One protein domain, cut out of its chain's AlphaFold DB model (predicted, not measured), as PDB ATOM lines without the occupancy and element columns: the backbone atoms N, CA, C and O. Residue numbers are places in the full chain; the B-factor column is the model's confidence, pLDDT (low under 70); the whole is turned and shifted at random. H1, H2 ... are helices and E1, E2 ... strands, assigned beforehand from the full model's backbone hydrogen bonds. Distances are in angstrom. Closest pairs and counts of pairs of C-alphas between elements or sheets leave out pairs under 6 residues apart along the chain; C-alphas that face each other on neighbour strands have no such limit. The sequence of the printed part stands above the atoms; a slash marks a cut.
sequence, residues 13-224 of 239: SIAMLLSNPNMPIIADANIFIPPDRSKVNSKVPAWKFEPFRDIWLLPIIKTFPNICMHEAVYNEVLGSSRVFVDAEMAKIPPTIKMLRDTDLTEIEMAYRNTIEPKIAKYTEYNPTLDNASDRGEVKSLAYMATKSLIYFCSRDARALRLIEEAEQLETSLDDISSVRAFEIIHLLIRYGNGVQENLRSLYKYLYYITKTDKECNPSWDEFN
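What this domain is: This is residues 13 to 224 of the 239 residues of an uncharacterized protein of Sporomusa acidovorans DSM 3132 (UniProt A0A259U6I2). A strongly twisted sheet of five short parallel strands runs through the middle, with H7 and H8 as a layer over one face and H6 outside H7. On the other side lie H3 and the helical hairpin H10 and H11, with H12 and H13 beyond at H11. The 212 printed residues, with thirteen named helices and five named strands, run H1 E1 H2 H3 E2 H4 H5 E3 H6 H7 E4 H8 H9 E5 H10 H11 H12 H13; the sheet's order is E3 E2 E1 E4 E5, the class mixed. The whole is compact, with a radius of gyration of the C-alphas of 17.1 A and spans of 49 by 41 by 35 A.

How they stand to each other: Start at H1, residues 13 to 19, which only grazes the sheet, as does H2, residues 29 to 32, after inner strand E1, residues 25 to 27. H3, residues 49 to 63, is not on the sheet. E2, residues 67 to 70, is parallel to E1 at 49 degrees, N 68 and O 25 being 2.8 A apart. H4, residues 71 to 76, and H5, residues 79 to 89, only graze the sheet. Edge strand E3, residues 96 to 99, is parallel to E2; N 97 and O 67 are 2.9 A apart. H6, residues 106 to 120, touches H7, residues 135 to 146, closest at the C-alphas of Glu 116 and Ala 142, 5.3 A. H7's height over the sheet is 8.6 A. E4, residues 151 to 154, is parallel to E1, with N 153 and O 26 2.8 A apart. H8, residues 157 to 164, has a height over the sheet of 8.8 A; H9, residues 166 to 169, is not on it. Edge strand E5, residues 177 to 180, is parallel to E4; N 179 and O 152 are 2.8 A apart. H10, residues 181 to 190, forms a hairpin with H11, residues 196 to 207, at a shallow tilt of 12 degrees, opposite ways. H12, residues 211 to 216, and H13, residues 220 to 224, are apart. Among the helices, 9 of 11 O i to N i+4 pairs are within hydrogen-bond range in H3 and in H6, 1 of 2 in H4 and 3 of 4 in H8.

Where its parts are: Find C-alpha 13 at (-1.191, 33.229, 82.601), where H1 begins. H3 spans 19.7 A and H6 21.2 A; H13 ends at C-alpha 224, (7.601, 47.315, 73.439).

The domain as a whole: The C-alphas of Lys 43 and Ile 107, the two farthest apart, are 51.2 A apart. The printed part has no cut; the links H2 to H3 and H6 to H7 are long. No printed residue is under 70.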
ATOM      1  N   SER A  13      -2.070  33.772  81.578       78.38
ATOM      2  CA  SER A  13      -1.191  33.229  82.601       78.38
ATOM      3  C   SER A  13      -0.163  34.253  83.074       78.38
ATOM      4  O   SER A  13       0.153  34.295  84.260       78.38
ATOM      5  N   ILE A  14       0.281  35.157  82.194       82.38
ATOM      6  CA  ILE A  14       1.115  36.297  82.590       82.38
ATOM      7  C   ILE A  14       0.320  37.274  83.458       82.38
ATOM      8  O   ILE A  14       0.829  37.695  84.491       82.38
ATOM      9  N   ALA A  15      -0.934  37.587  83.115       77.06
ATOM     10  CA  ALA A  15      -1.791  38.441  83.949       77.06
ATOM     11  C   ALA A  15      -1.999  37.861  85.364       77.06
ATOM     12  O   ALA A  15      -1.954  38.584  86.364       77.06
ATOM     13  N   MET A  16      -2.148  36.539  85.465       79.00
ATOM     14  CA  MET A  16      -2.246  35.847  86.751       79.00
ATOM     15  C   MET A  16      -0.920  35.832  87.521       79.00
ATOM     16  O   MET A  16      -0.921  36.093  88.725       79.00
ATOM     17  N   LEU A  17       0.205  35.583  86.843       81.06
ATOM     18  CA  LEU A  17       1.537  35.608  87.450       81.06
ATOM     19  C   LEU A  17       1.879  37.002  87.997       81.06
ATOM     20  O   LEU A  17       2.430  37.123  89.086       81.06
ATOM     21  N   LEU A  18       1.489  38.055  87.275       74.94
ATOM     22  CA  LEU A  18       1.610  39.450  87.708       74.94
ATOM     23  C   LEU A  18       0.824  39.734  88.992       74.94
ATOM     24  O   LEU A  18       1.297  40.468  89.857       74.94
ATOM     25  N   SER A  19      -0.364  39.142  89.112       75.31
ATOM     26  CA  SER A  19      -1.224  39.287  90.290       75.31
ATOM     27  C   SER A  19      -0.730  38.452  91.478       75.31
ATOM     28  O   SER A  19      -1.042  38.771  92.622       75.31
ATOM     29  N   ASN A  20       0.058  37.400  91.223       80.81
ATOM     30  CA  ASN A  20       0.568  36.466  92.227       80.81
ATOM     31  C   ASN A  20       2.054  36.127  91.978       80.81
ATOM     32  O   ASN A  20       2.378  34.999  91.595       80.81
ATOM     33  N   PRO A  21       2.991  37.058  92.244       77.75
ATOM     34  CA  PRO A  21       4.412  36.892  91.906       77.75
ATOM     35  C   PRO A  21       5.116  35.769  92.685       77.75
ATOM     36  O   PRO A  21       6.213  35.351  92.324       77.75
ATOM     37  N   ASN A  22       4.488  35.257  93.746       85.69
ATOM     38  CA  ASN A  22       4.983  34.127  94.527       85.69
ATOM     39  C   ASN A  22       4.618  32.763  93.919       85.69
ATOM     40  O   ASN A  22       4.938  31.736  94.515       85.69
ATOM     41  N   MET A  23       3.939  32.696  92.777       89.12
ATOM     42  CA  MET A  23       3.668  31.402  92.152       89.12
ATOM     43  C   MET A  23       4.964  30.749  91.640       89.12
ATOM     44  O   MET A  23       5.823  31.453  91.105       89.12
ATOM     45  N   PRO A  24       5.133  29.420  91.789       93.94
ATOM     46  CA  PRO A  24       6.289  28.722  91.242       93.94
ATOM     47  C   PRO A  24       6.365  28.838  89.718       93.94
ATOM     48  O   PRO A  24       5.381  28.559  89.032       93.94
ATOM     49  N   ILE A  25       7.542  29.188  89.198       95.56
ATOM     50  CA  ILE A  25       7.845  29.155  87.762       95.56
ATOM     51  C   ILE A  25       8.904  28.089  87.535       95.56
ATOM     52  O   ILE A  25      10.032  28.215  88.010       95.56
ATOM     53  N   ILE A  26       8.549  27.042  86.803       97.50
ATOM     54  CA  ILE A  26       9.442  25.937  86.490       97.50
ATOM     55  C   ILE A  26      10.150  26.296  85.197       97.50
ATOM     56  O   ILE A  26       9.510  26.521  84.174       97.50
ATOM     57  N   ALA A  27      11.468  26.401  85.257       97.00
ATOM     58  CA  ALA A  27      12.276  26.857  84.144       97.00
ATOM     59  C   ALA A  27      13.008  25.695  83.467       97.00
ATOM     60  O   ALA A  27      13.585  24.823  84.119       97.00
ATOM     61  N   ASP A  28      13.004  25.740  82.143       96.44
ATOM     62  CA  ASP A  28      13.742  24.852  81.256       96.44
ATOM     63  C   ASP A  28      15.257  25.155  81.261       96.44
ATOM     64  O   ASP A  28      15.691  26.250  81.638       96.44
ATOM     65  N   ALA A  29      16.088  24.220  80.794       95.88
ATOM     66  CA  ALA A  29      17.546  24.348  80.745       95.88
ATOM     67  C   ALA A  29      17.978  25.578  79.939       95.88
ATOM     68  O   ALA A  29      18.902  26.306  80.320       95.88
ATOM     69  N   ASN A  30      17.262  25.871  78.852       94.69
ATOM     70  CA  ASN A  30      17.543  27.031  78.014       94.69
ATOM     71  C   ASN A  30      17.347  28.371  78.753       94.69
ATOM     72  O   ASN A  30      17.874  29.389  78.304       94.69
ATOM     73  N   ILE A  31      16.674  28.425  79.900       96.81
ATOM     74  CA  ILE A  31      16.610  29.650  80.703       96.81
ATOM     75  C   ILE A  31      17.946  29.919  81.401       96.81
ATOM     76  O   ILE A  31      18.338  31.079  81.509       96.81
ATOM     77  N   PHE A  32      18.668  28.870  81.804       97.25
ATOM     78  CA  PHE A  32      19.912  28.946  82.582       97.25
ATOM     79  C   PHE A  32      21.183  28.898  81.728       97.25
ATOM     80  O   PHE A  32      22.257  29.323  82.169       97.25
ATOM     81  N   ILE A  33      21.078  28.389  80.502       96.44
ATOM     82  CA  ILE A  33      22.204  28.233  79.579       96.44
ATOM     83  C   ILE A  33      22.254  29.439  78.625       96.44
ATOM     84  O   ILE A  33      21.256  29.713  77.943       96.44
ATOM     85  N   PRO A  34      23.400  30.153  78.537       96.81
ATOM     86  CA  PRO A  34      23.579  31.238  77.585       96.81
ATOM     87  C   PRO A  34      23.237  30.789  76.161       96.81
ATOM     88  O   PRO A  34      23.649  29.708  75.736       96.81
ATOM     89  N   PRO A  35      22.481  31.592  75.397       94.88
ATOM     90  CA  PRO A  35      22.116  31.213  74.047       94.88
ATOM     91  C   PRO A  35      23.344  31.224  73.127       94.88
ATOM     92  O   PRO A  35      24.155  32.153  73.153       94.88
ATOM     93  N   ASP A  36      23.432  30.219  72.255       93.94
ATOM     94  CA  ASP A  36      24.413  30.161  71.175       93.94
ATOM     95  C   ASP A  36      23.698  30.089  69.824       93.94
ATOM     96  O   ASP A  36      23.011  29.119  69.502       93.94
ATOM     97  N   ARG A  37      23.856  31.147  69.027       90.25
ATOM     98  CA  ARG A  37      23.314  31.231  67.667       90.25
ATOM     99  C   ARG A  37      24.382  31.195  66.582       90.25
ATOM    100  O   ARG A  37      24.050  31.428  65.420       90.25
ATOM    101  N   SER A  38      25.621  30.841  66.910       89.38
ATOM    102  CA  SER A  38      26.722  30.733  65.945       89.38
ATOM    103  C   SER A  38      26.426  29.745  64.809       89.38
ATOM    104  O   SER A  38      26.788  29.994  63.660       89.38
ATOM    105  N   LYS A  39      25.675  28.670  65.089       86.31
ATOM    106  CA  LYS A  39      25.195  27.710  64.075       86.31
ATOM    107  C   LYS A  39      24.160  28.299  63.112       86.31
ATOM    108  O   LYS A  39      24.039  27.828  61.988       86.31
ATOM    109  N   VAL A  40      23.405  29.309  63.548       85.75
ATOM    110  CA  VAL A  40      22.378  29.980  62.736       85.75
ATOM    111  C   VAL A  40      22.977  31.153  61.958       85.75
ATOM    112  O   VAL A  40      22.610  31.407  60.813       85.75
ATOM    113  N   ASN A  41      23.905  31.881  62.575       85.50
ATOM    114  CA  ASN A  41      24.648  32.960  61.950       85.50
ATOM    115  C   ASN A  41      26.085  32.952  62.479       85.50
ATOM    116  O   ASN A  41      26.340  33.413  63.588       85.50
ATOM    117  N   SER A  42      27.029  32.488  61.660       86.31
ATOM    118  CA  SER A  42      28.441  32.334  62.041       86.31
ATOM    119  C   SER A  42      29.144  33.643  62.409       86.31
ATOM    120  O   SER A  42      30.194  33.618  63.046       86.31
ATOM    121  N   LYS A  43      28.571  34.797  62.043       88.06
ATOM    122  CA  LYS A  43      29.081  36.125  62.424       88.06
ATOM    123  C   LYS A  43      28.665  36.542  63.835       88.06
ATOM    124  O   LYS A  43      29.099  37.586  64.315       88.06
ATOM    125  N   VAL A  44      27.793  35.769  64.475       87.25
ATOM    126  CA  VAL A  44      27.243  36.055  65.795       87.25
ATOM    127  C   VAL A  44      27.849  35.061  66.782       87.25
ATOM    128  O   VAL A  44      27.550  33.870  66.698       87.25
ATOM    129  N   PRO A  45      28.698  35.514  67.719       91.19
ATOM    130  CA  PRO A  45      29.283  34.620  68.707       91.19
ATOM    131  C   PRO A  45      28.229  34.119  69.704       91.19
ATOM    132  O   PRO A  45      27.175  34.736  69.895       91.19
ATOM    133  N   ALA A  46      28.546  33.011  70.372       92.44
ATOM    134  CA  ALA A  46      27.808  32.560  71.545       92.44
ATOM    135  C   ALA A  46      27.808  33.650  72.629       92.44
ATOM    136  O   ALA A  46      28.800  34.369  72.808       92.44
ATOM    137  N   TRP A  47      26.702  33.778  73.358       93.31
ATOM    138  CA  TRP A  47      26.634  34.727  74.461       93.31
ATOM    139  C   TRP A  47      27.504  34.234  75.623       93.31
ATOM    140  O   TRP A  47      27.404  33.083  76.046       93.31
ATOM    141  N   LYS A  48      28.377  35.097  76.150       95.94
ATOM    142  CA  LYS A  48      29.248  34.740  77.282       95.94
ATOM    143  C   LYS A  48      28.448  34.632  78.576       95.94
ATOM    144  O   LYS A  48      27.474  35.357  78.767       95.94
ATOM    145  N   PHE A  49      28.888  33.774  79.490       97.75
ATOM    146  CA  PHE A  49      28.138  33.509  80.711       97.75
ATOM    147  C   PHE A  49      27.968  34.745  81.604       97.75
ATOM    148  O   PHE A  49      26.857  35.012  82.041       97.75
ATOM    149  N   GLU A  50      29.013  35.533  81.849       97.88
ATOM    150  CA  GLU A  50      28.959  36.644  82.809       97.88
ATOM    151  C   GLU A  50      27.975  37.742  82.369       97.88
ATOM    152  O   GLU A  50      27.074  38.062  83.147       97.88
ATOM    153  N   PRO A  51      28.013  38.251  81.116       96.88
ATOM    154  CA  PRO A  51      26.978  39.164  80.644       96.88
ATOM    155  C   PRO A  51      25.586  38.531  80.647       96.88
ATOM    156  O   PRO A  51      24.612  39.217  80.931       96.88
ATOM    157  N   PHE A  52      25.457  37.239  80.324       97.88
ATOM    158  CA  PHE A  52      24.161  36.559  80.396       97.88
ATOM    159  C   PHE A  52      23.622  36.548  81.829       97.88
ATOM    160  O   PHE A  52      22.492  36.959  82.064       97.88
ATOM    161  N   ARG A  53      24.443  36.153  82.802       97.94
ATOM    162  CA  ARG A  53      24.095  36.134  84.222       97.94
ATOM    163  C   ARG A  53      23.605  37.502  84.693       97.94
ATOM    164  O   ARG A  53      22.541  37.581  85.298       97.94
ATOM    165  N   ASP A  54      24.348  38.560  84.385       97.56
ATOM    166  CA  ASP A  54      24.068  39.905  84.899       97.56
ATOM    167  C   ASP A  54      22.846  40.554  84.228       97.56
ATOM    168  O   ASP A  54      22.110  41.305  84.863       97.56
ATOM    169  N   ILE A  55      22.605  40.249  82.949       97.38
ATOM    170  CA  ILE A  55      21.503  40.825  82.161       97.38
ATOM    171  C   ILE A  55      20.205  40.025  82.309       97.38
ATOM    172  O   ILE A  55      19.120  40.593  82.186       97.38
ATOM    173  N   TRP A  56      20.306  38.714  82.528       97.50
ATOM    174  CA  TRP A  56      19.182  37.782  82.453       97.50
ATOM    175  C   TRP A  56      18.930  37.072  83.780       97.50
ATOM    176  O   TRP A  56      17.896  37.302  84.400       97.50
ATOM    177  N   LEU A  57      19.874  36.255  84.257       97.44
ATOM    178  CA  LEU A  57      19.632  35.365  85.400       97.44
ATOM    179  C   LEU A  57      19.424  36.124  86.714       97.44
ATOM    180  O   LEU A  57      18.455  35.856  87.419       97.44
ATOM    181  N   LEU A  58      20.295  37.090  87.031       96.69
ATOM    182  CA  LEU A  58      20.188  37.887  88.257       96.69
ATOM    183  C   LEU A  58      18.896  38.730  88.295       96.69
ATOM    184  O   LEU A  58      18.194  38.689  89.308       96.69
ATOM    185  N   PRO A  59      18.512  39.446  87.219       96.19
ATOM    186  CA  PRO A  59      17.214  40.118  87.165       96.19
ATOM    187  C   PRO A  59      16.018  39.175  87.335       96.19
ATOM    188  O   PRO A  59      15.051  39.534  88.007       96.19
ATOM    189  N   ILE A  60      16.088  37.973  86.761       94.75
ATOM    190  CA  ILE A  60      15.042  36.951  86.852       94.75
ATOM    191  C   ILE A  60      14.840  36.487  88.295       94.75
ATOM    192  O   ILE A  60      13.728  36.610  88.803       94.75
ATOM    193  N   ILE A  61      15.894  36.051  88.992       93.44
ATOM    194  CA  ILE A  61      15.778  35.596  90.392       93.44
ATOM    195  C   ILE A  61      15.352  36.725  91.340       93.44
ATOM    196  O   ILE A  61      14.704  36.480  92.352       93.44
ATOM    197  N   LYS A  62      15.695  37.980  91.012       92.06
ATOM    198  CA  LYS A  62      15.264  39.153  91.780       92.06
ATOM    199  C   LYS A  62      13.774  39.444  91.582       92.06
ATOM    200  O   LYS A  62      13.127  39.957  92.488       92.06
ATOM    201  N   THR A  63      13.252  39.164  90.390       90.44
ATOM    202  CA  THR A  63      11.861  39.460  90.021       90.44
ATOM    203  C   THR A  63      10.912  38.342  90.438       90.44
ATOM    204  O   THR A  63       9.801  38.623  90.876       90.44
ATOM    205  N   PHE A  64      11.349  37.087  90.333       90.38
ATOM    206  CA  PHE A  64      10.531  35.910  90.600       90.38
ATOM    207  C   PHE A  64      11.133  35.116  91.765       90.38
ATOM    208  O   PHE A  64      12.087  34.360  91.566       90.38
ATOM    209  N   PRO A  65      10.590  35.257  92.985       87.38
ATOM    210  CA  PRO A  65      11.172  34.656  94.186       87.38
ATOM    211  C   PRO A  65      11.059  33.123  94.230       87.38
ATOM    212  O   PRO A  65      11.720  32.486  95.045       87.38
ATOM    213  N   ASN A  66      10.216  32.525  93.379       91.81
ATOM    214  CA  ASN A  66       9.927  31.091  93.370       91.81
ATOM    215  C   ASN A  66      10.243  30.448  92.017       91.81
ATOM    216  O   ASN A  66       9.411  29.757  91.431       91.81
ATOM    217  N   ILE A  67      11.460  30.662  91.519       95.69
ATOM    218  CA  ILE A  67      11.941  29.911  90.359       95.69
ATOM    219  C   ILE A  67      12.361  28.514  90.780       95.69
ATOM    220  O   ILE A  67      13.108  28.317  91.739       95.69
ATOM    221  N   CYS A  68      11.878  27.547  90.016       97.44
ATOM    222  CA  CYS A  68      12.082  26.136  90.234       97.44
ATOM    223  C   CYS A  68      12.782  25.508  89.026       97.44
ATOM    224  O   CYS A  68      12.618  25.940  87.886       97.44
ATOM    225  N   MET A  69      13.541  24.452  89.286       97.38
ATOM    226  CA  MET A  69      14.243  23.651  88.293       97.38
ATOM    227  C   MET A  69      14.038  22.180  88.633       97.38
ATOM    228  O   MET A  69      14.250  21.783  89.777       97.38
ATOM    229  N   HIS A  70      13.644  21.370  87.655       98.38
ATOM    230  CA  HIS A  70      13.595  19.920  87.832       98.38
ATOM    231  C   HIS A  70      15.005  19.315  87.787       98.38
ATOM    232  O   HIS A  70      15.852  19.784  87.026       98.38
ATOM    233  N   GLU A  71      15.261  18.242  88.533       97.88
ATOM    234  CA  GLU A  71      16.581  17.592  88.578       97.88
ATOM    235  C   GLU A  71      17.081  17.110  87.203       97.88
ATOM    236  O   GLU A  71      18.279  17.120  86.918       97.88
ATOM    237  N   ALA A  72      16.161  16.758  86.302       97.19
ATOM    238  CA  ALA A  72      16.492  16.416  84.920       97.19
ATOM    239  C   ALA A  72      17.058  17.615  84.139       97.19
ATOM    240  O   ALA A  72      18.077  17.473  83.470       97.19
ATOM    241  N   VAL A  73      16.436  18.793  84.284       97.50
ATOM    242  CA  VAL A  73      16.928  20.060  83.720       97.50
ATOM    243  C   VAL A  73      18.246  20.437  84.368       97.50
ATOM    244  O   VAL A  73      19.181  20.830  83.673       97.50
ATOM    245  N   TYR A  74      18.346  20.279  85.693       97.88
ATOM    246  CA  TYR A  74      19.598  20.485  86.403       97.88
ATOM    247  C   TYR A  74      20.694  19.707  85.695       97.88
ATOM    248  O   TYR A  74      21.610  20.359  85.218       97.88
ATOM    249  N   ASN A  75      20.571  18.393  85.494       96.00
ATOM    250  CA  ASN A  75      21.595  17.544  84.869       96.00
ATOM    251  C   ASN A  75      22.084  17.997  83.474       96.00
ATOM    252  O   ASN A  75      23.196  17.639  83.089       96.00
ATOM    253  N   GLU A  76      21.313  18.802  82.741       95.19
ATOM    254  CA  GLU A  76      21.691  19.361  81.431       95.19
ATOM    255  C   GLU A  76      22.488  20.672  81.533       95.19
ATOM    256  O   GLU A  76      23.244  21.028  80.628       95.19
ATOM    257  N   VAL A  77      22.345  21.401  82.639       95.88
ATOM    258  CA  VAL A  77      23.062  22.657  82.881       95.88
ATOM    259  C   VAL A  77      24.506  22.355  83.289       95.88
ATOM    260  O   VAL A  77      24.751  21.722  84.305       95.88
ATOM    261  N   LEU A  78      25.492  22.825  82.525       94.81
ATOM    262  CA  LEU A  78      26.913  22.522  82.754       94.81
ATOM    263  C   LEU A  78      27.767  23.794  82.891       94.81
ATOM    264  O   LEU A  78      27.296  24.916  82.684       94.81
ATOM    265  N   GLY A  79      29.045  23.620  83.242       96.75
ATOM    266  CA  GLY A  79      30.045  24.694  83.258       96.75
ATOM    267  C   GLY A  79      29.679  25.853  84.192       96.75
ATOM    268  O   GLY A  79      29.186  25.641  85.298       96.75
ATOM    269  N   SER A  80      29.906  27.092  83.748       98.06
ATOM    270  CA  SER A  80      29.630  28.286  84.560       98.06
ATOM    271  C   SER A  80      28.154  28.433  84.950       98.06
ATOM    272  O   SER A  80      27.865  28.907  86.047       98.06
ATOM    273  N   SER A  81      27.218  27.977  84.105       97.75
ATOM    274  CA  SER A  81      25.792  27.958  84.454       97.75
ATOM    275  C   SER A  81      25.504  27.023  85.624       97.75
ATOM    276  O   SER A  81      24.734  27.398  86.504       97.75
ATOM    277  N   ARG A  82      26.153  25.849  85.682       98.00
ATOM    278  CA  ARG A  82      26.033  24.932  86.828       98.00
ATOM    279  C   ARG A  82      26.528  25.597  88.104       98.00
ATOM    280  O   ARG A  82      25.789  25.641  89.075       98.00
ATOM    281  N   VAL A  83      27.736  26.167  88.068       98.50
ATOM    282  CA  VAL A  83      28.349  26.823  89.236       98.50
ATOM    283  C   VAL A  83      27.439  27.915  89.804       98.50
ATOM    284  O   VAL A  83      27.300  28.042  91.018       98.50
ATOM    285  N   PHE A  84      26.791  28.694  88.935       98.38
ATOM    286  CA  PHE A  84      25.811  29.687  89.362       98.38
ATOM    287  C   PHE A  84      24.565  29.057  89.987       98.38
ATOM    288  O   PHE A  84      24.169  29.471  91.072       98.38
ATOM    289  N   VAL A  85      23.964  28.056  89.336       97.94
ATOM    290  CA  VAL A  85      22.773  27.369  89.859       97.94
ATOM    291  C   VAL A  85      23.049  26.756  91.234       97.94
ATOM    292  O   VAL A  85      22.248  26.952  92.144       97.94
ATOM    293  N   ASP A  86      24.197  26.101  91.417       98.38
ATOM    294  CA  ASP A  86      24.607  25.519  92.701       98.38
ATOM    295  C   ASP A  86      24.703  26.587  93.796       98.38
ATOM    296  O   ASP A  86      24.196  26.405  94.905       98.38
ATOM    297  N   ALA A  87      25.310  27.735  93.475       98.12
ATOM    298  CA  ALA A  87      25.448  28.845  94.410       98.12
ATOM    299  C   ALA A  87      24.090  29.446  94.809       98.12
ATOM    300  O   ALA A  87      23.886  29.777  95.975       98.12
ATOM    301  N   GLU A  88      23.154  29.576  93.866       97.56
ATOM    302  CA  GLU A  88      21.797  30.074  94.119       97.56
ATOM    303  C   GLU A  88      20.943  29.072  94.922       97.56
ATOM    304  O   GLU A  88      20.190  29.471  95.815       97.56
ATOM    305  N   MET A  89      21.104  27.767  94.673       97.12
ATOM    306  CA  MET A  89      20.451  26.698  95.442       97.12
ATOM    307  C   MET A  89      20.980  26.585  96.879       97.12
ATOM    308  O   MET A  89      20.238  26.179  97.770       97.12
ATOM    309  N   ALA A  90      22.242  26.954  97.121       97.50
ATOM    310  CA  ALA A  90      22.872  26.909  98.443       97.50
ATOM    311  C   ALA A  90      22.530  28.108  99.353       97.50
ATOM    312  O   ALA A  90      22.899  28.108 100.531       97.50
ATOM    313  N   LYS A  91      21.849  29.144  98.841       96.75
ATOM    314  CA  LYS A  91      21.412  30.300  99.646       96.75
ATOM    315  C   LYS A  91      20.333  29.908 100.660       96.75
ATOM    316  O   LYS A  91      19.642  28.906 100.506       96.75
ATOM    317  N   ILE A  92      20.166  30.733 101.697       93.75
ATOM    318  CA  ILE A  92      19.148  30.547 102.741       93.75
ATOM    319  C   ILE A  92      18.287  31.822 102.836       93.75
ATOM    320  O   ILE A  92      18.778  32.832 103.344       93.75
ATOM    321  N   PRO A  93      17.019  31.799 102.374       92.44
ATOM    322  CA  PRO A  93      16.387  30.712 101.614       92.44
ATOM    323  C   PRO A  93      16.980  30.562 100.193       92.44
ATOM    324  O   PRO A  93      17.554  31.527  99.676       92.44
ATOM    325  N   PRO A  94      16.832  29.389  99.540       95.56
ATOM    326  CA  PRO A  94      17.267  29.196  98.156       95.56
ATOM    327  C   PRO A  94      16.520  30.125  97.198       95.56
ATOM    328  O   PRO A  94      15.297  30.254  97.283       95.56
ATOM    329  N   THR A  95      17.247  30.735  96.264       95.25
ATOM    330  CA  THR A  95      16.678  31.598  95.209       95.25
ATOM    331  C   THR A  95      16.263  30.802  93.970       95.25
ATOM    332  O   THR A  95      15.371  31.222  93.238       95.25
ATOM    333  N   ILE A  96      16.876  29.632  93.756       97.19
ATOM    334  CA  ILE A  96      16.420  28.606  92.812       97.19
ATOM    335  C   ILE A  96      16.078  27.357  93.619       97.19
ATOM    336  O   ILE A  96      16.886  26.881  94.416       97.19
ATOM    337  N   LYS A  97      14.880  26.812  93.413       97.12
ATOM    338  CA  LYS A  97      14.394  25.617  94.111       97.12
ATOM    339  C   LYS A  97      14.528  24.385  93.226       97.12
ATOM    340  O   LYS A  97      14.120  24.401  92.070       97.12
ATOM    341  N   MET A  98      15.080  23.309  93.778       97.69
ATOM    342  CA  MET A  98      15.144  22.020  93.090       97.69
ATOM    343  C   MET A  98      13.840  21.245  93.286       97.69
ATOM    344  O   MET A  98      13.380  21.119  94.420       97.69
ATOM    345  N   LEU A  99      13.304  20.691  92.203       98.06
ATOM    346  CA  LEU A  99      12.213  19.718  92.204       98.06
ATOM    347  C   LEU A  99      12.787  18.338  91.874       98.06
ATOM    348  O   LEU A  99      13.541  18.215  90.903       98.06
ATOM    349  N   ARG A 100      12.447  17.322  92.670       98.00
ATOM    350  CA  ARG A 100      12.921  15.946  92.473       98.00
ATOM    351  C   ARG A 100      11.755  14.988  92.377       98.00
ATOM    352  O   ARG A 100      10.806  15.097  93.154       98.00
ATOM    353  N   ASP A 101      11.871  14.000  91.501       97.44
ATOM    354  CA  ASP A 101      10.885  12.925  91.400       97.44
ATOM    355  C   ASP A 101      10.823  12.125  92.723       97.44
ATOM    356  O   ASP A 101       9.770  11.621  93.100       97.44
ATOM    357  N   THR A 102      11.911  12.092  93.505       97.31
ATOM    358  CA  THR A 102      11.948  11.492  94.854       97.31
ATOM    359  C   THR A 102      11.058  12.193  95.885       97.31
ATOM    360  O   THR A 102      10.783  11.613  96.932       97.31
ATOM    361  N   ASP A 103      10.616  13.426  95.612       96.75
ATOM    362  CA  ASP A 103       9.690  14.182  96.469       96.75
ATOM    363  C   ASP A 103       8.211  13.843  96.160       96.75
ATOM    364  O   ASP A 103       7.286  14.421  96.744       96.75
ATOM    365  N   LEU A 104       7.967  12.935  95.206       97.94
ATOM    366  CA  LEU A 104       6.649  12.397  94.886       97.94
ATOM    367  C   LEU A 104       6.316  11.214  95.800       97.94
ATOM    368  O   LEU A 104       7.140  10.340  96.061       97.94
ATOM    369  N   THR A 105       5.065  11.156  96.246       98.25
ATOM    370  CA  THR A 105       4.495   9.944  96.844       98.25
ATOM    371  C   THR A 105       4.411   8.820  95.809       98.25
ATOM    372  O   THR A 105       4.461   9.064  94.605       98.25
ATOM    373  N   GLU A 106       4.206   7.577  96.247       97.75
ATOM    374  CA  GLU A 106       4.037   6.439  95.329       97.75
ATOM    375  C   GLU A 106       2.877   6.642  94.340       97.75
ATOM    376  O   GLU A 106       2.993   6.297  93.164       97.75
ATOM    377  N   ILE A 107       1.775   7.251  94.796       97.75
ATOM    378  CA  ILE A 107       0.605   7.550  93.959       97.75
ATOM    379  C   ILE A 107       0.944   8.629  92.928       97.75
ATOM    380  O   ILE A 107       0.637   8.476  91.747       97.75
ATOM    381  N   GLU A 108       1.600   9.706  93.360       98.25
ATOM    382  CA  GLU A 108       2.035  10.775  92.459       98.25
ATOM    383  C   GLU A 108       3.050  10.260  91.434       98.25
ATOM    384  O   GLU A 108       2.921  10.554  90.252       98.25
ATOM    385  N   MET A 109       4.010   9.435  91.852       98.25
ATOM    386  CA  MET A 109       4.975   8.792  90.961       98.25
ATOM    387  C   MET A 109       4.276   7.903  89.927       98.25
ATOM    388  O   MET A 109       4.588   7.968  88.736       98.25
ATOM    389  N   ALA A 110       3.302   7.090  90.353       97.56
ATOM    390  CA  ALA A 110       2.517   6.268  89.440       97.56
ATOM    391  C   ALA A 110       1.778   7.132  88.407       97.56
ATOM    392  O   ALA A 110       1.839   6.833  87.215       97.56
ATOM    393  N   TYR A 111       1.146   8.230  88.838       97.38
ATOM    394  CA  TYR A 111       0.468   9.170  87.946       97.38
ATOM    395  C   TYR A 111       1.437   9.860  86.975       97.38
ATOM    396  O   TYR A 111       1.217   9.827  85.762       97.38
ATOM    397  N   ARG A 112       2.562  10.380  87.478       97.69
ATOM    398  CA  ARG A 112       3.649  10.992  86.700       97.69
ATOM    399  C   ARG A 112       4.156  10.068  85.594       97.69
ATOM    400  O   ARG A 112       4.312  10.493  84.449       97.69
ATOM    401  N   ASN A 113       4.327   8.785  85.906       96.75
ATOM    402  CA  ASN A 113       4.759   7.766  84.946       96.75
ATOM    403  C   ASN A 113       3.720   7.473  83.851       96.75
ATOM    404  O   ASN A 113       4.089   6.975  82.789       96.75
ATOM    405  N   THR A 114       2.440   7.810  84.053       96.75
ATOM    406  CA  THR A 114       1.435   7.757  82.975       96.75
ATOM    407  C   THR A 114       1.491   8.966  82.038       96.75
ATOM    408  O   THR A 114       1.054   8.866  80.891       96.75
ATOM    409  N   ILE A 115       2.018  10.102  82.507       97.00
ATOM    410  CA  ILE A 115       2.095  11.357  81.748       97.00
ATOM    411  C   ILE A 115       3.354  11.391  80.879       97.00
ATOM    412  O   ILE A 115       3.263  11.690  79.691       97.00
ATOM    413  N   GLU A 116       4.517  11.027  81.430       96.75
ATOM    414  CA  GLU A 116       5.804  11.036  80.714       96.75
ATOM    415  C   GLU A 116       5.745  10.436  79.290       96.75
ATOM    416  O   GLU A 116       6.134  11.136  78.352       96.75
ATOM    417  N   PRO A 117       5.217   9.216  79.054       95.88
ATOM    418  CA  PRO A 117       5.153   8.649  77.706       95.88
ATOM    419  C   PRO A 117       4.209   9.408  76.759       95.88
ATOM    420  O   PRO A 117       4.445   9.422  75.548       95.88
ATOM    421  N   LYS A 118       3.159  10.065  77.278       96.56
ATOM    422  CA  LYS A 118       2.245  10.888  76.464       96.56
ATOM    423  C   LYS A 118       2.936  12.132  75.921       96.56
ATOM    424  O   LYS A 118       2.617  12.560  74.817       96.56
ATOM    425  N   ILE A 119       3.874  12.693  76.679       96.69
ATOM    426  CA  ILE A 119       4.687  13.831  76.246       96.69
ATOM    427  C   ILE A 119       5.810  13.336  75.329       96.69
ATOM    428  O   ILE A 119       5.970  13.834  74.215       96.69
ATOM    429  N   ALA A 120       6.548  12.314  75.774       94.50
ATOM    430  CA  ALA A 120       7.758  11.829  75.121       94.50
ATOM    431  C   ALA A 120       7.542  11.451  73.647       94.50
ATOM    432  O   ALA A 120       8.411  11.714  72.816       94.50
ATOM    433  N   LYS A 121       6.357  10.925  73.294       94.12
ATOM    434  CA  LYS A 121       5.983  10.548  71.916       94.12
ATOM    435  C   LYS A 121       6.073  11.696  70.889       94.12
ATOM    436  O   LYS A 121       6.094  11.422  69.692       94.12
ATOM    437  N   TYR A 122       6.135  12.957  71.330       94.25
ATOM    438  CA  TYR A 122       6.302  14.139  70.469       94.25
ATOM    439  C   TYR A 122       7.672  14.818  70.590       94.25
ATOM    440  O   TYR A 122       7.854  15.933  70.094       94.25
ATOM    441  N   THR A 123       8.624  14.157  71.238       91.69
ATOM    442  CA  THR A 123       9.971  14.666  71.512       91.69
ATOM    443  C   THR A 123      11.029  13.691  71.001       91.69
ATOM    444  O   THR A 123      10.710  12.613  70.501       91.69
ATOM    445  N   GLU A 124      12.300  14.060  71.118       89.38
ATOM    446  CA  GLU A 124      13.432  13.161  70.872       89.38
ATOM    447  C   GLU A 124      13.805  12.322  72.107       89.38
ATOM    448  O   GLU A 124      14.727  11.505  72.038       89.38
ATOM    449  N   TYR A 125      13.086  12.478  73.223       88.94
ATOM    450  CA  TYR A 125      13.257  11.666  74.421       88.94
ATOM    451  C   TYR A 125      12.548  10.311  74.297       88.94
ATOM    452  O   TYR A 125      11.363  10.227  73.972       88.94
ATOM    453  N   ASN A 126      13.259   9.234  74.626       81.75
ATOM    454  CA  ASN A 126      12.737   7.881  74.750       81.75
ATOM    455  C   ASN A 126      12.860   7.416  76.214       81.75
ATOM    456  O   ASN A 126      13.969   7.092  76.649       81.75
ATOM    457  N   PRO A 127      11.743   7.299  76.955       82.62
ATOM    458  CA  PRO A 127      11.754   6.899  78.363       82.62
ATOM    459  C   PRO A 127      12.368   5.517  78.616       82.62
ATOM    460  O   PRO A 127      12.945   5.282  79.671       82.62
ATOM    461  N   THR A 128      12.287   4.603  77.644       83.25
ATOM    462  CA  THR A 128      12.854   3.250  77.756       83.25
ATOM    463  C   THR A 128      14.377   3.251  77.635       83.25
ATOM    464  O   THR A 128      15.041   2.407  78.231       83.25
ATOM    465  N   LEU A 129      14.939   4.171  76.843       77.25
ATOM    466  CA  LEU A 129      16.389   4.303  76.651       77.25
ATOM    467  C   LEU A 129      17.022   5.331  77.599       77.25
ATOM    468  O   LEU A 129      18.243   5.355  77.726       77.25
ATOM    469  N   ASP A 130      16.200   6.188  78.207       83.88
ATOM    470  CA  ASP A 130      16.584   7.346  79.020       83.88
ATOM    471  C   ASP A 130      17.686   8.214  78.378       83.88
ATOM    472  O   ASP A 130      18.666   8.613  79.013       83.88
ATOM    473  N   ASN A 131      17.552   8.504  77.078       85.88
ATOM    474  CA  ASN A 131      18.505   9.361  76.373       85.88
ATOM    475  C   ASN A 131      18.402  10.827  76.831       85.88
ATOM    476  O   ASN A 131      17.405  11.255  77.398       85.88
ATOM    477  N   ALA A 132      19.450  11.614  76.582       82.25
ATOM    478  CA  ALA A 132      19.526  12.984  77.093       82.25
ATOM    479  C   ALA A 132      18.647  13.999  76.338       82.25
ATOM    480  O   ALA A 132      18.247  14.990  76.933       82.25
ATOM    481  N   SER A 133      18.369  13.787  75.048       82.75
ATOM    482  CA  SER A 133      17.606  14.744  74.230       82.75
ATOM    483  C   SER A 133      16.198  14.956  74.779       82.75
ATOM    484  O   SER A 133      15.519  13.973  75.063       82.75
ATOM    485  N   ASP A 134      15.772  16.215  74.908       87.81
ATOM    486  CA  ASP A 134      14.461  16.668  75.408       87.81
ATOM    487  C   ASP A 134      14.065  16.123  76.804       87.81
ATOM    488  O   ASP A 134      12.935  16.307  77.266       87.81
ATOM    489  N   ARG A 135      14.986  15.460  77.518       91.94
ATOM    490  CA  ARG A 135      14.700  14.781  78.790       91.94
ATOM    491  C   ARG A 135      14.319  15.772  79.883       91.94
ATOM    492  O   ARG A 135      13.376  15.515  80.632       91.94
ATOM    493  N   GLY A 136      15.041  16.886  79.992       94.12
ATOM    494  CA  GLY A 136      14.742  17.963  80.930       94.12
ATOM    495  C   GLY A 136      13.318  18.485  80.763       94.12
ATOM    496  O   GLY A 136      12.577  18.560  81.746       94.12
ATOM    497  N   GLU A 137      12.913  18.764  79.523       93.94
ATOM    498  CA  GLU A 137      11.581  19.257  79.164       93.94
ATOM    499  C   GLU A 137      10.491  18.247  79.543       93.94
ATOM    500  O   GLU A 137       9.577  18.570  80.306       93.94
ATOM    501  N   VAL A 138      10.623  16.997  79.079       96.50
ATOM    502  CA  VAL A 138       9.622  15.946  79.314       96.50
ATOM    503  C   VAL A 138       9.443  15.666  80.803       96.50
ATOM    504  O   VAL A 138       8.312  15.639  81.295       96.50
ATOM    505  N   LYS A 139      10.545  15.481  81.541       97.75
ATOM    506  CA  LYS A 139      10.467  15.167  82.973       97.75
ATOM    507  C   LYS A 139       9.903  16.340  83.777       97.75
ATOM    508  O   LYS A 139       9.088  16.109  84.666       97.75
ATOM    509  N   SER A 140      10.261  17.579  83.427       98.00
ATOM    510  CA  SER A 140       9.709  18.773  84.082       98.00
ATOM    511  C   SER A 140       8.201  18.885  83.885       98.00
ATOM    512  O   SER A 140       7.474  19.069  84.856       98.00
ATOM    513  N   LEU A 141       7.715  18.732  82.650       98.19
ATOM    514  CA  LEU A 141       6.289  18.848  82.337       98.19
ATOM    515  C   LEU A 141       5.462  17.731  82.988       98.19
ATOM    516  O   LEU A 141       4.395  18.001  83.537       98.19
ATOM    517  N   ALA A 142       5.975  16.495  83.009       98.12
ATOM    518  CA  ALA A 142       5.318  15.383  83.697       98.12
ATOM    519  C   ALA A 142       5.221  15.615  85.217       98.12
ATOM    520  O   ALA A 142       4.171  15.375  85.822       98.12
ATOM    521  N   TYR A 143       6.292  16.129  85.833       98.44
ATOM    522  CA  TYR A 143       6.292  16.514  87.245       98.44
ATOM    523  C   TYR A 143       5.277  17.631  87.524       98.44
ATOM    524  O   TYR A 143       4.492  17.548  88.470       98.44
ATOM    525  N   MET A 144       5.260  18.668  86.680       97.94
ATOM    526  CA  MET A 144       4.346  19.800  86.821       97.94
ATOM    527  C   MET A 144       2.881  19.376  86.778       97.94
ATOM    528  O   MET A 144       2.132  19.743  87.681       97.94
ATOM    529  N   ALA A 145       2.492  18.569  85.790       97.56
ATOM    530  CA  ALA A 145       1.130  18.049  85.685       97.56
ATOM    531  C   ALA A 145       0.740  17.220  86.922       97.56
ATOM    532  O   ALA A 145      -0.377  17.322  87.419       97.56
ATOM    533  N   THR A 146       1.689  16.467  87.483       97.50
ATOM    534  CA  THR A 146       1.472  15.649  88.687       97.50
ATOM    535  C   THR A 146       1.241  16.483  89.946       97.50
ATOM    536  O   THR A 146       0.386  16.145  90.759       97.50
ATOM    537  N   LYS A 147       1.993  17.575  90.119       96.75
ATOM    538  CA  LYS A 147       1.890  18.475  91.281       96.75
ATOM    539  C   LYS A 147       0.933  19.656  91.058       96.75
ATOM    540  O   LYS A 147       0.878  20.550  91.901       96.75
ATOM    541  N   SER A 148       0.227  19.691  89.924       95.12
ATOM    542  CA  SER A 148      -0.625  20.810  89.498       95.12
ATOM    543  C   SER A 148       0.108  22.163  89.499       95.12
ATOM    544  O   SER A 148      -0.427  23.188  89.924       95.12
ATOM    545  N   LEU A 149       1.366  22.169  89.049       95.50
ATOM    546  CA  LEU A 149       2.158  23.387  88.881       95.50
ATOM    547  C   LEU A 149       1.872  24.008  87.513       95.50
ATOM    548  O   LEU A 149       1.902  23.325  86.496       95.50
ATOM    549  N   ILE A 150       1.637  25.319  87.495       94.38
ATOM    550  CA  ILE A 150       0.994  25.976  86.352       94.38
ATOM    551  C   ILE A 150       2.007  26.566  85.367       94.38
ATOM    552  O   ILE A 150       1.824  26.444  84.166       94.38
ATOM    553  N   TYR A 151       3.075  27.223  85.824       95.62
ATOM    554  CA  TYR A 151       3.894  28.063  84.939       95.62
ATOM    555  C   TYR A 151       5.182  27.370  84.491       95.62
ATOM    556  O   TYR A 151       6.072  27.131  85.309       95.62
ATOM    557  N   PHE A 152       5.305  27.108  83.186       96.44
ATOM    558  CA  PHE A 152       6.522  26.578  82.566       96.44
ATOM    559  C   PHE A 152       7.213  27.645  81.717       96.44
ATOM    560  O   PHE A 152       6.623  28.171  80.771       96.44
ATOM    561  N   CYS A 153       8.472  27.955  82.017       95.38
ATOM    562  CA  CYS A 153       9.247  28.959  81.301       95.38
ATOM    563  C   CYS A 153      10.284  28.328  80.370       95.38
ATOM    564  O   CYS A 153      11.173  27.610  80.824       95.38
ATOM    565  N   SER A 154      10.203  28.644  79.073       94.94
ATOM    566  CA  SER A 154      11.135  28.131  78.063       94.94
ATOM    567  C   SER A 154      11.345  29.101  76.893       94.94
ATOM    568  O   SER A 154      10.525  29.982  76.594       94.94
ATOM    569  N   ARG A 155      12.486  28.942  76.215       91.44
ATOM    570  CA  ARG A 155      12.813  29.550  74.917       91.44
ATOM    571  C   ARG A 155      12.602  28.592  73.743       91.44
ATOM    572  O   ARG A 155      12.657  29.065  72.604       91.44
ATOM    573  N   ASP A 156      12.376  27.304  73.981       90.06
ATOM    574  CA  ASP A 156      12.245  26.303  72.927       90.06
ATOM    575  C   ASP A 156      10.798  26.207  72.437       90.06
ATOM    576  O   ASP A 156       9.874  25.913  73.191       90.06
ATOM    577  N   ALA A 157      10.583  26.448  71.144       88.81
ATOM    578  CA  ALA A 157       9.253  26.328  70.560       88.81
ATOM    579  C   ALA A 157       8.757  24.868  70.471       88.81
ATOM    580  O   ALA A 157       7.551  24.673  70.347       88.81
ATOM    581  N   ARG A 158       9.630  23.851  70.553       90.50
ATOM    582  CA  ARG A 158       9.230  22.435  70.664       90.50
ATOM    583  C   ARG A 158       8.628  22.169  72.037       90.50
ATOM    584  O   ARG A 158       7.510  21.667  72.092       90.50
ATOM    585  N   ALA A 159       9.302  22.606  73.100       92.81
ATOM    586  CA  ALA A 159       8.797  22.507  74.465       92.81
ATOM    587  C   ALA A 159       7.464  23.250  74.630       92.81
ATOM    588  O   ALA A 159       6.480  22.693  75.105       92.81
ATOM    589  N   LEU A 160       7.404  24.506  74.165       93.38
ATOM    590  CA  LEU A 160       6.203  25.342  74.275       93.38
ATOM    591  C   LEU A 160       5.011  24.746  73.512       93.38
ATOM    592  O   LEU A 160       3.879  24.828  73.982       93.38
ATOM    593  N   ARG A 161       5.258  24.089  72.372       94.06
ATOM    594  CA  ARG A 161       4.221  23.411  71.588       94.06
ATOM    595  C   ARG A 161       3.538  22.281  72.365       94.06
ATOM    596  O   ARG A 161       2.342  22.088  72.184       94.06
ATOM    597  N   LEU A 162       4.263  21.553  73.218       95.25
ATOM    598  CA  LEU A 162       3.687  20.462  74.021       95.25
ATOM    599  C   LEU A 162       2.571  20.955  74.953       95.25
ATOM    600  O   LEU A 162       1.658  20.190  75.258       95.25
ATOM    601  N   ILE A 163       2.665  22.219  75.380       95.06
ATOM    602  CA  ILE A 163       1.686  22.899  76.232       95.06
ATOM    603  C   ILE A 163       0.597  23.548  75.369       95.06
ATOM    604  O   ILE A 163      -0.588  23.345  75.587       95.06
ATOM    605  N   GLU A 164       0.992  24.323  74.361       92.00
ATOM    606  CA  GLU A 164       0.055  25.135  73.570       92.00
ATOM    607  C   GLU A 164      -0.851  24.303  72.654       92.00
ATOM    608  O   GLU A 164      -1.934  24.751  72.283       92.00
ATOM    609  N   GLU A 165      -0.418  23.097  72.289       94.12
ATOM    610  CA  GLU A 165      -1.200  22.120  71.527       94.12
ATOM    611  C   GLU A 165      -1.603  20.919  72.412       94.12
ATOM    612  O   GLU A 165      -1.856  19.838  71.881       94.12
ATOM    613  N   ALA A 166      -1.652  21.071  73.746       94.81
ATOM    614  CA  ALA A 166      -1.838  19.957  74.686       94.81
ATOM    615  C   ALA A 166      -3.084  19.105  74.409       94.81
ATOM    616  O   ALA A 166      -2.974  17.879  74.362       94.81
ATOM    617  N   GLU A 167      -4.225  19.742  74.132       93.75
ATOM    618  CA  GLU A 167      -5.477  19.061  73.780       93.75
ATOM    619  C   GLU A 167      -5.330  18.253  72.477       93.75
ATOM    620  O   GLU A 167      -5.696  17.084  72.409       93.75
ATOM    621  N   GLN A 168      -4.719  18.849  71.446       94.31
ATOM    622  CA  GLN A 168      -4.530  18.216  70.131       94.31
ATOM    623  C   GLN A 168      -3.533  17.053  70.173       94.31
ATOM    624  O   GLN A 168      -3.618  16.119  69.376       94.31
ATOM    625  N   LEU A 169      -2.550  17.144  71.065       93.81
ATOM    626  CA  LEU A 169      -1.500  16.151  71.255       93.81
ATOM    627  C   LEU A 169      -1.863  15.127  72.346       93.81
ATOM    628  O   LEU A 169      -1.198  14.100  72.487       93.81
ATOM    629  N   GLU A 170      -2.927  15.366  73.108       94.75
ATOM    630  CA  GLU A 170      -3.319  14.553  74.261       94.75
ATOM    631  C   GLU A 170      -2.157  14.390  75.267       94.75
ATOM    632  O   GLU A 170      -1.915  13.304  75.808       94.75
ATOM    633  N   THR A 171      -1.385  15.460  75.499       93.56
ATOM    634  CA  THR A 171      -0.209  15.431  76.395       93.56
ATOM    635  C   THR A 171      -0.590  15.449  77.874       93.56
ATOM    636  O   THR A 171       0.257  15.142  78.708       93.56
ATOM    637  N   SER A 172      -1.860  15.730  78.201       94.19
ATOM    638  CA  SER A 172      -2.346  15.926  79.580       94.19
ATOM    639  C   SER A 172      -1.685  17.129  80.278       94.19
ATOM    640  O   SER A 172      -1.415  17.079  81.475       94.19
ATOM    641  N   LEU A 173      -1.381  18.186  79.514       95.88
ATOM    642  CA  LEU A 173      -0.749  19.427  79.989       95.88
ATOM    643  C   LEU A 173      -1.707  20.628  79.929       95.88
ATOM    644  O   LEU A 173      -1.253  21.766  79.940       95.88
ATOM    645  N   ASP A 174      -3.015  20.378  79.855       92.75
ATOM    646  CA  ASP A 174      -4.056  21.380  79.588       92.75
ATOM    647  C   ASP A 174      -4.117  22.497  80.649       92.75
ATOM    648  O   ASP A 174      -4.439  23.642  80.336       92.75
ATOM    649  N   ASP A 175      -3.735  22.184  81.890       92.69
ATOM    650  CA  ASP A 175      -3.684  23.137  83.009       92.69
ATOM    651  C   ASP A 175      -2.331  23.861  83.138       92.69
ATOM    652  O   ASP A 175      -2.153  24.739  83.990       92.69
ATOM    653  N   ILE A 176      -1.348  23.500  82.308       94.69
ATOM    654  CA  ILE A 176      -0.037  24.145  82.288       94.69
ATOM    655  C   ILE A 176      -0.079  25.324  81.325       94.69
ATOM    656  O   ILE A 176      -0.631  25.286  80.232       94.69
ATOM    657  N   SER A 177       0.562  26.402  81.737       92.94
ATOM    658  CA  SER A 177       0.704  27.629  80.983       92.94
ATOM    659  C   SER A 177       2.151  27.873  80.600       92.94
ATOM    660  O   SER A 177       3.059  27.818  81.435       92.94
ATOM    661  N   SER A 178       2.362  28.224  79.336       92.81
ATOM    662  CA  SER A 178       3.667  28.646  78.855       92.81
ATOM    663  C   SER A 178       3.979  30.082  79.286       92.81
ATOM    664  O   SER A 178       3.138  30.974  79.218       92.81
ATOM    665  N   VAL A 179       5.214  30.316  79.727       92.94
ATOM    666  CA  VAL A 179       5.779  31.635  80.032       92.94
ATOM    667  C   VAL A 179       6.980  31.838  79.120       92.94
ATOM    668  O   VAL A 179       8.043  31.239  79.303       92.94
ATOM    669  N   ARG A 180       6.828  32.666  78.091       93.50
ATOM    670  CA  ARG A 180       7.861  32.803  77.059       93.50
ATOM    671  C   ARG A 180       8.923  33.809  77.489       93.50
ATOM    672  O   ARG A 180       8.636  34.825  78.116       93.50
ATOM    673  N   ALA A 181      10.176  33.584  77.096       93.12
ATOM    674  CA  ALA A 181      11.270  34.456  77.531       93.12
ATOM    675  C   ALA A 181      11.128  35.924  77.086       93.12
ATOM    676  O   ALA A 181      11.572  36.808  77.812       93.12
ATOM    677  N   PHE A 182      10.490  36.232  75.951       93.50
ATOM    678  CA  PHE A 182      10.208  37.633  75.609       93.50
ATOM    679  C   PHE A 182       9.194  38.278  76.570       93.50
ATOM    680  O   PHE A 182       9.273  39.480  76.813       93.50
ATOM    681  N   GLU A 183       8.279  37.504  77.162       93.25
ATOM    682  CA  GLU A 183       7.368  37.996  78.202       93.25
ATOM    683  C   GLU A 183       8.170  38.322  79.453       93.25
ATOM    684  O   GLU A 183       8.069  39.432  79.963       93.25
ATOM    685  N   ILE A 184       9.081  37.431  79.857       93.56
ATOM    686  CA  ILE A 184      10.030  37.697  80.944       93.56
ATOM    687  C   ILE A 184      10.845  38.970  80.675       93.56
ATOM    688  O   ILE A 184      10.918  39.826  81.551       93.56
ATOM    689  N   ILE A 185      11.396  39.161  79.468       95.06
ATOM    690  CA  ILE A 185      12.109  40.401  79.095       95.06
ATOM    691  C   ILE A 185      11.239  41.635  79.365       95.06
ATOM    692  O   ILE A 185      11.715  42.607  79.953       95.06
ATOM    693  N   HIS A 186       9.975  41.602  78.943       92.31
ATOM    694  CA  HIS A 186       9.049  42.703  79.176       92.31
ATOM    695  C   HIS A 186       8.796  42.930  80.673       92.31
ATOM    696  O   HIS A 186       8.905  44.064  81.144       92.31
ATOM    697  N   LEU A 187       8.534  41.863  81.432       90.56
ATOM    698  CA  LEU A 187       8.302  41.927  82.875       90.56
ATOM    699  C   LEU A 187       9.494  42.542  83.618       90.56
ATOM    700  O   LEU A 187       9.313  43.459  84.417       90.56
ATOM    701  N   LEU A 188      10.721  42.122  83.300       92.12
ATOM    702  CA  LEU A 188      11.939  42.673  83.905       92.12
ATOM    703  C   LEU A 188      12.073  44.188  83.689       92.12
ATOM    704  O   LEU A 188      12.534  44.897  84.586       92.12
ATOM    705  N   ILE A 189      11.668  44.688  82.515       90.00
ATOM    706  CA  ILE A 189      11.654  46.127  82.216       90.00
ATOM    707  C   ILE A 189      10.605  46.834  83.066       90.00
ATOM    708  O   ILE A 189      10.903  47.869  83.662       90.00
ATOM    709  N   ARG A 190       9.382  46.298  83.129       85.62
ATOM    710  CA  ARG A 190       8.281  46.943  83.858       85.62
ATOM    711  C   ARG A 190       8.540  47.017  85.362       85.62
ATOM    712  O   ARG A 190       8.275  48.056  85.961       85.62
ATOM    713  N   TYR A 191       9.128  45.970  85.935       85.94
ATOM    714  CA  TYR A 191       9.503  45.920  87.350       85.94
ATOM    715  C   TYR A 191      10.794  46.682  87.688       85.94
ATOM    716  O   TYR A 191      11.200  46.705  88.846       85.94
ATOM    717  N   GLY A 192      11.476  47.284  86.706       88.31
ATOM    718  CA  GLY A 192      12.710  48.041  86.942       88.31
ATOM    719  C   GLY A 192      13.909  47.188  87.377       88.31
ATOM    720  O   GLY A 192      14.921  47.727  87.820       88.31
ATOM    721  N   ASN A 193      13.824  45.861  87.246       90.62
ATOM    722  CA  ASN A 193      14.910  44.938  87.589       90.62
ATOM    723  C   ASN A 193      15.865  44.684  86.418       90.62
ATOM    724  O   ASN A 193      16.972  44.191  86.624       90.62
ATOM    725  N   GLY A 194      15.448  45.024  85.197       89.12
ATOM    726  CA  GLY A 194      16.250  44.912  83.990       89.12
ATOM    727  C   GLY A 194      16.749  46.255  83.462       89.12
ATOM    728  O   GLY A 194      16.017  47.244  83.433       89.12
ATOM    729  N   VAL A 195      17.981  46.277  82.948       92.81
ATOM    730  CA  VAL A 195      18.502  47.422  82.186       92.81
ATOM    731  C   VAL A 195      17.999  47.327  80.748       92.81
ATOM    732  O   VAL A 195      18.338  46.388  80.025       92.81
ATOM    733  N   GLN A 196      17.203  48.307  80.313       93.25
ATOM    734  CA  GLN A 196      16.498  48.262  79.026       93.25
ATOM    735  C   GLN A 196      17.435  48.066  77.822       93.25
ATOM    736  O   GLN A 196      17.116  47.291  76.924       93.25
ATOM    737  N   GLU A 197      18.598  48.720  77.792       94.62
ATOM    738  CA  GLU A 197      19.575  48.589  76.695       94.62
ATOM    739  C   GLU A 197      20.172  47.176  76.600       94.62
ATOM    740  O   GLU A 197      20.336  46.615  75.509       94.62
ATOM    741  N   ASN A 198      20.430  46.563  77.753       96.12
ATOM    742  CA  ASN A 198      20.961  45.209  77.841       96.12
ATOM    743  C   ASN A 198      19.902  44.179  77.433       96.12
ATOM    744  O   ASN A 198      20.167  43.296  76.615       96.12
ATOM    745  N   LEU A 199      18.676  44.339  77.933       96.88
ATOM    746  CA  LEU A 199      17.546  43.487  77.571       96.88
ATOM    747  C   LEU A 199      17.144  43.638  76.099       96.88
ATOM    748  O   LEU A 199      16.802  42.649  75.457       96.88
ATOM    749  N   ARG A 200      17.278  44.839  75.523       96.81
ATOM    750  CA  ARG A 200      17.159  45.065  74.075       96.81
ATOM    751  C   ARG A 200      18.174  44.239  73.297       96.81
ATOM    752  O   ARG A 200      17.831  43.662  72.266       96.81
ATOM    753  N   SER A 201      19.420  44.209  73.760       95.75
ATOM    754  CA  SER A 201      20.491  43.445  73.113       95.75
ATOM    755  C   SER A 201      20.207  41.943  73.167       95.75
ATOM    756  O   SER A 201      20.314  41.268  72.141       95.75
ATOM    757  N   LEU A 202      19.750  41.440  74.318       96.25
ATOM    758  CA  LEU A 202      19.341  40.045  74.478       96.25
ATOM    759  C   LEU A 202      18.122  39.693  73.609       96.25
ATOM    760  O   LEU A 202      18.159  38.699  72.886       96.25
ATOM    761  N   TYR A 203      17.076  40.527  73.601       96.31
ATOM    762  CA  TYR A 203      15.905  40.341  72.735       96.31
ATOM    763  C   TYR A 203      16.311  40.257  71.267       96.31
ATOM    764  O   TYR A 203      15.932  39.319  70.569       96.31
ATOM    765  N   LYS A 204      17.121  41.215  70.795       94.75
ATOM    766  CA  LYS A 204      17.583  41.216  69.407       94.75
ATOM    767  C   LYS A 204      18.336  39.936  69.085       94.75
ATOM    768  O   LYS A 204      18.108  39.370  68.023       94.75
ATOM    769  N   TYR A 205      19.181  39.469  70.002       94.12
ATOM    770  CA  TYR A 205      19.932  38.236  69.820       94.12
ATOM    771  C   TYR A 205      19.036  37.010  69.661       94.12
ATOM    772  O   TYR A 205      19.196  36.221  68.723       94.12
ATOM    773  N   LEU A 206      18.062  36.882  70.557       92.81
ATOM    774  CA  LEU A 206      17.138  35.758  70.585       92.81
ATOM    775  C   LEU A 206      16.153  35.780  69.407       92.81
ATOM    776  O   LEU A 206      15.893  34.728  68.830       92.81
ATOM    777  N   TYR A 207      15.652  36.957  69.018       93.00
ATOM    778  CA  TYR A 207      14.445  37.071  68.190       93.00
ATOM    779  C   TYR A 207      14.571  37.963  66.950       93.00
ATOM    780  O   TYR A 207      13.603  38.068  66.205       93.00
ATOM    781  N   TYR A 208      15.707  38.631  66.704       93.62
ATOM    782  CA  TYR A 208      15.799  39.671  65.662       93.62
ATOM    783  C   TYR A 208      17.169  39.761  64.952       93.62
ATOM    784  O   TYR A 208      17.572  40.830  64.477       93.62
ATOM    785  N   ILE A 209      17.921  38.656  64.865       90.12
ATOM    786  CA  ILE A 209      19.238  38.632  64.195       90.12
ATOM    787  C   ILE A 209      19.118  38.322  62.704       90.12
ATOM    788  O   ILE A 209      19.684  39.042  61.877       90.12
ATOM    789  N   THR A 210      18.437  37.234  62.350       89.81
ATOM    790  CA  THR A 210      18.408  36.733  60.969       89.81
ATOM    791  C   THR A 210      17.353  37.448  60.130       89.81
ATOM    792  O   THR A 210      16.513  38.176  60.654       89.81
ATOM    793  N   LYS A 211      17.378  37.249  58.807       90.25
ATOM    794  CA  LYS A 211      16.322  37.770  57.929       90.25
ATOM    795  C   LYS A 211      14.953  37.199  58.322       90.25
ATOM    796  O   LYS A 211      14.026  37.967  58.538       90.25
ATOM    797  N   THR A 212      14.869  35.883  58.505       89.00
ATOM    798  CA  THR A 212      13.634  35.190  58.894       89.00
ATOM    799  C   THR A 212      13.130  35.632  60.266       89.00
ATOM    800  O   THR A 212      11.933  35.840  60.439       89.00
ATOM    801  N   ASP A 213      14.033  35.849  61.230       91.06
ATOM    802  CA  ASP A 213      13.664  36.407  62.534       91.06
ATOM    803  C   ASP A 213      12.961  37.761  62.373       91.06
ATOM    804  O   ASP A 213      11.904  37.974  62.953       91.06
ATOM    805  N   LYS A 214      13.520  38.654  61.548       92.50
ATOM    806  CA  LYS A 214      12.986  40.006  61.314       92.50
ATOM    807  C   LYS A 214      11.671  40.020  60.536       92.50
ATOM    808  O   LYS A 214      10.919  40.976  60.656       92.50
ATOM    809  N   GLU A 215      11.413  38.991  59.734       91.62
ATOM    810  CA  GLU A 215      10.136  38.803  59.033       91.62
ATOM    811  C   GLU A 215       9.034  38.308  59.983       91.62
ATOM    812  O   GLU A 215       7.859  38.597  59.774       91.62
ATOM    813  N   CYS A 216       9.405  37.557  61.024       90.19
ATOM    814  CA  CYS A 216       8.467  36.893  61.928       90.19
ATOM    815  C   CYS A 216       8.264  37.608  63.270       90.19
ATOM    816  O   CYS A 216       7.230  37.413  63.907       90.19
ATOM    817  N   ASN A 217       9.243  38.388  63.719       93.38
ATOM    818  CA  ASN A 217       9.233  39.061  65.011       93.38
ATOM    819  C   ASN A 217       9.260  40.579  64.845       93.38
ATOM    820  O   ASN A 217       9.900  41.083  63.923       93.38
ATOM    821  N   PRO A 218       8.628  41.320  65.767       94.94
ATOM    822  CA  PRO A 218       8.669  42.770  65.755       94.94
ATOM    823  C   PRO A 218      10.078  43.292  66.058       94.94
ATOM    824  O   PRO A 218      10.857  42.681  66.805       94.94
ATOM    825  N   SER A 219      10.390  44.471  65.520       96.06
ATOM    826  CA  SER A 219      11.531  45.263  65.978       96.06
ATOM    827  C   SER A 219      11.393  45.598  67.470       96.06
ATOM    828  O   SER A 219      10.340  45.426  68.073       96.06
ATOM    829  N   TRP A 220      12.461  46.090  68.101       95.62
ATOM    830  CA  TRP A 220      12.433  46.398  69.538       95.62
ATOM    831  C   TRP A 220      11.344  47.405  69.938       95.62
ATOM    832  O   TRP A 220      10.716  47.260  70.984       95.62
ATOM    833  N   ASP A 221      11.139  48.439  69.126       95.12
ATOM    834  CA  ASP A 221      10.194  49.505  69.457       95.12
ATOM    835  C   ASP A 221       8.752  49.016  69.255       95.12
ATOM    836  O   ASP A 221       7.900  49.216  70.120       95.12
ATOM    837  N   GLU A 222       8.506  48.256  68.183       95.50
ATOM    838  CA  GLU A 222       7.237  47.554  67.959       95.50
ATOM    839  C   GLU A 222       6.947  46.537  69.067       95.50
ATOM    840  O   GLU A 222       5.842  46.515  69.594       95.50
ATOM    841  N   PHE A 223       7.941  45.739  69.470       95.31
ATOM    842  CA  PHE A 223       7.833  44.782  70.570       95.31
ATOM    843  C   PHE A 223       7.365  45.470  71.853       95.31
ATOM    844  O   PHE A 223       6.393  45.033  72.463       95.31
ATOM    845  N   ASN A 224       8.005  46.578  72.243       93.00
ATOM    846  CA  ASN A 224       7.601  47.315  73.439       93.00
ATOM    847  C   ASN A 224       6.173  47.852  73.328       93.00
ATOM    848  O   ASN A 224       5.423  47.773  74.298       93.00
TER     849      ASN A 224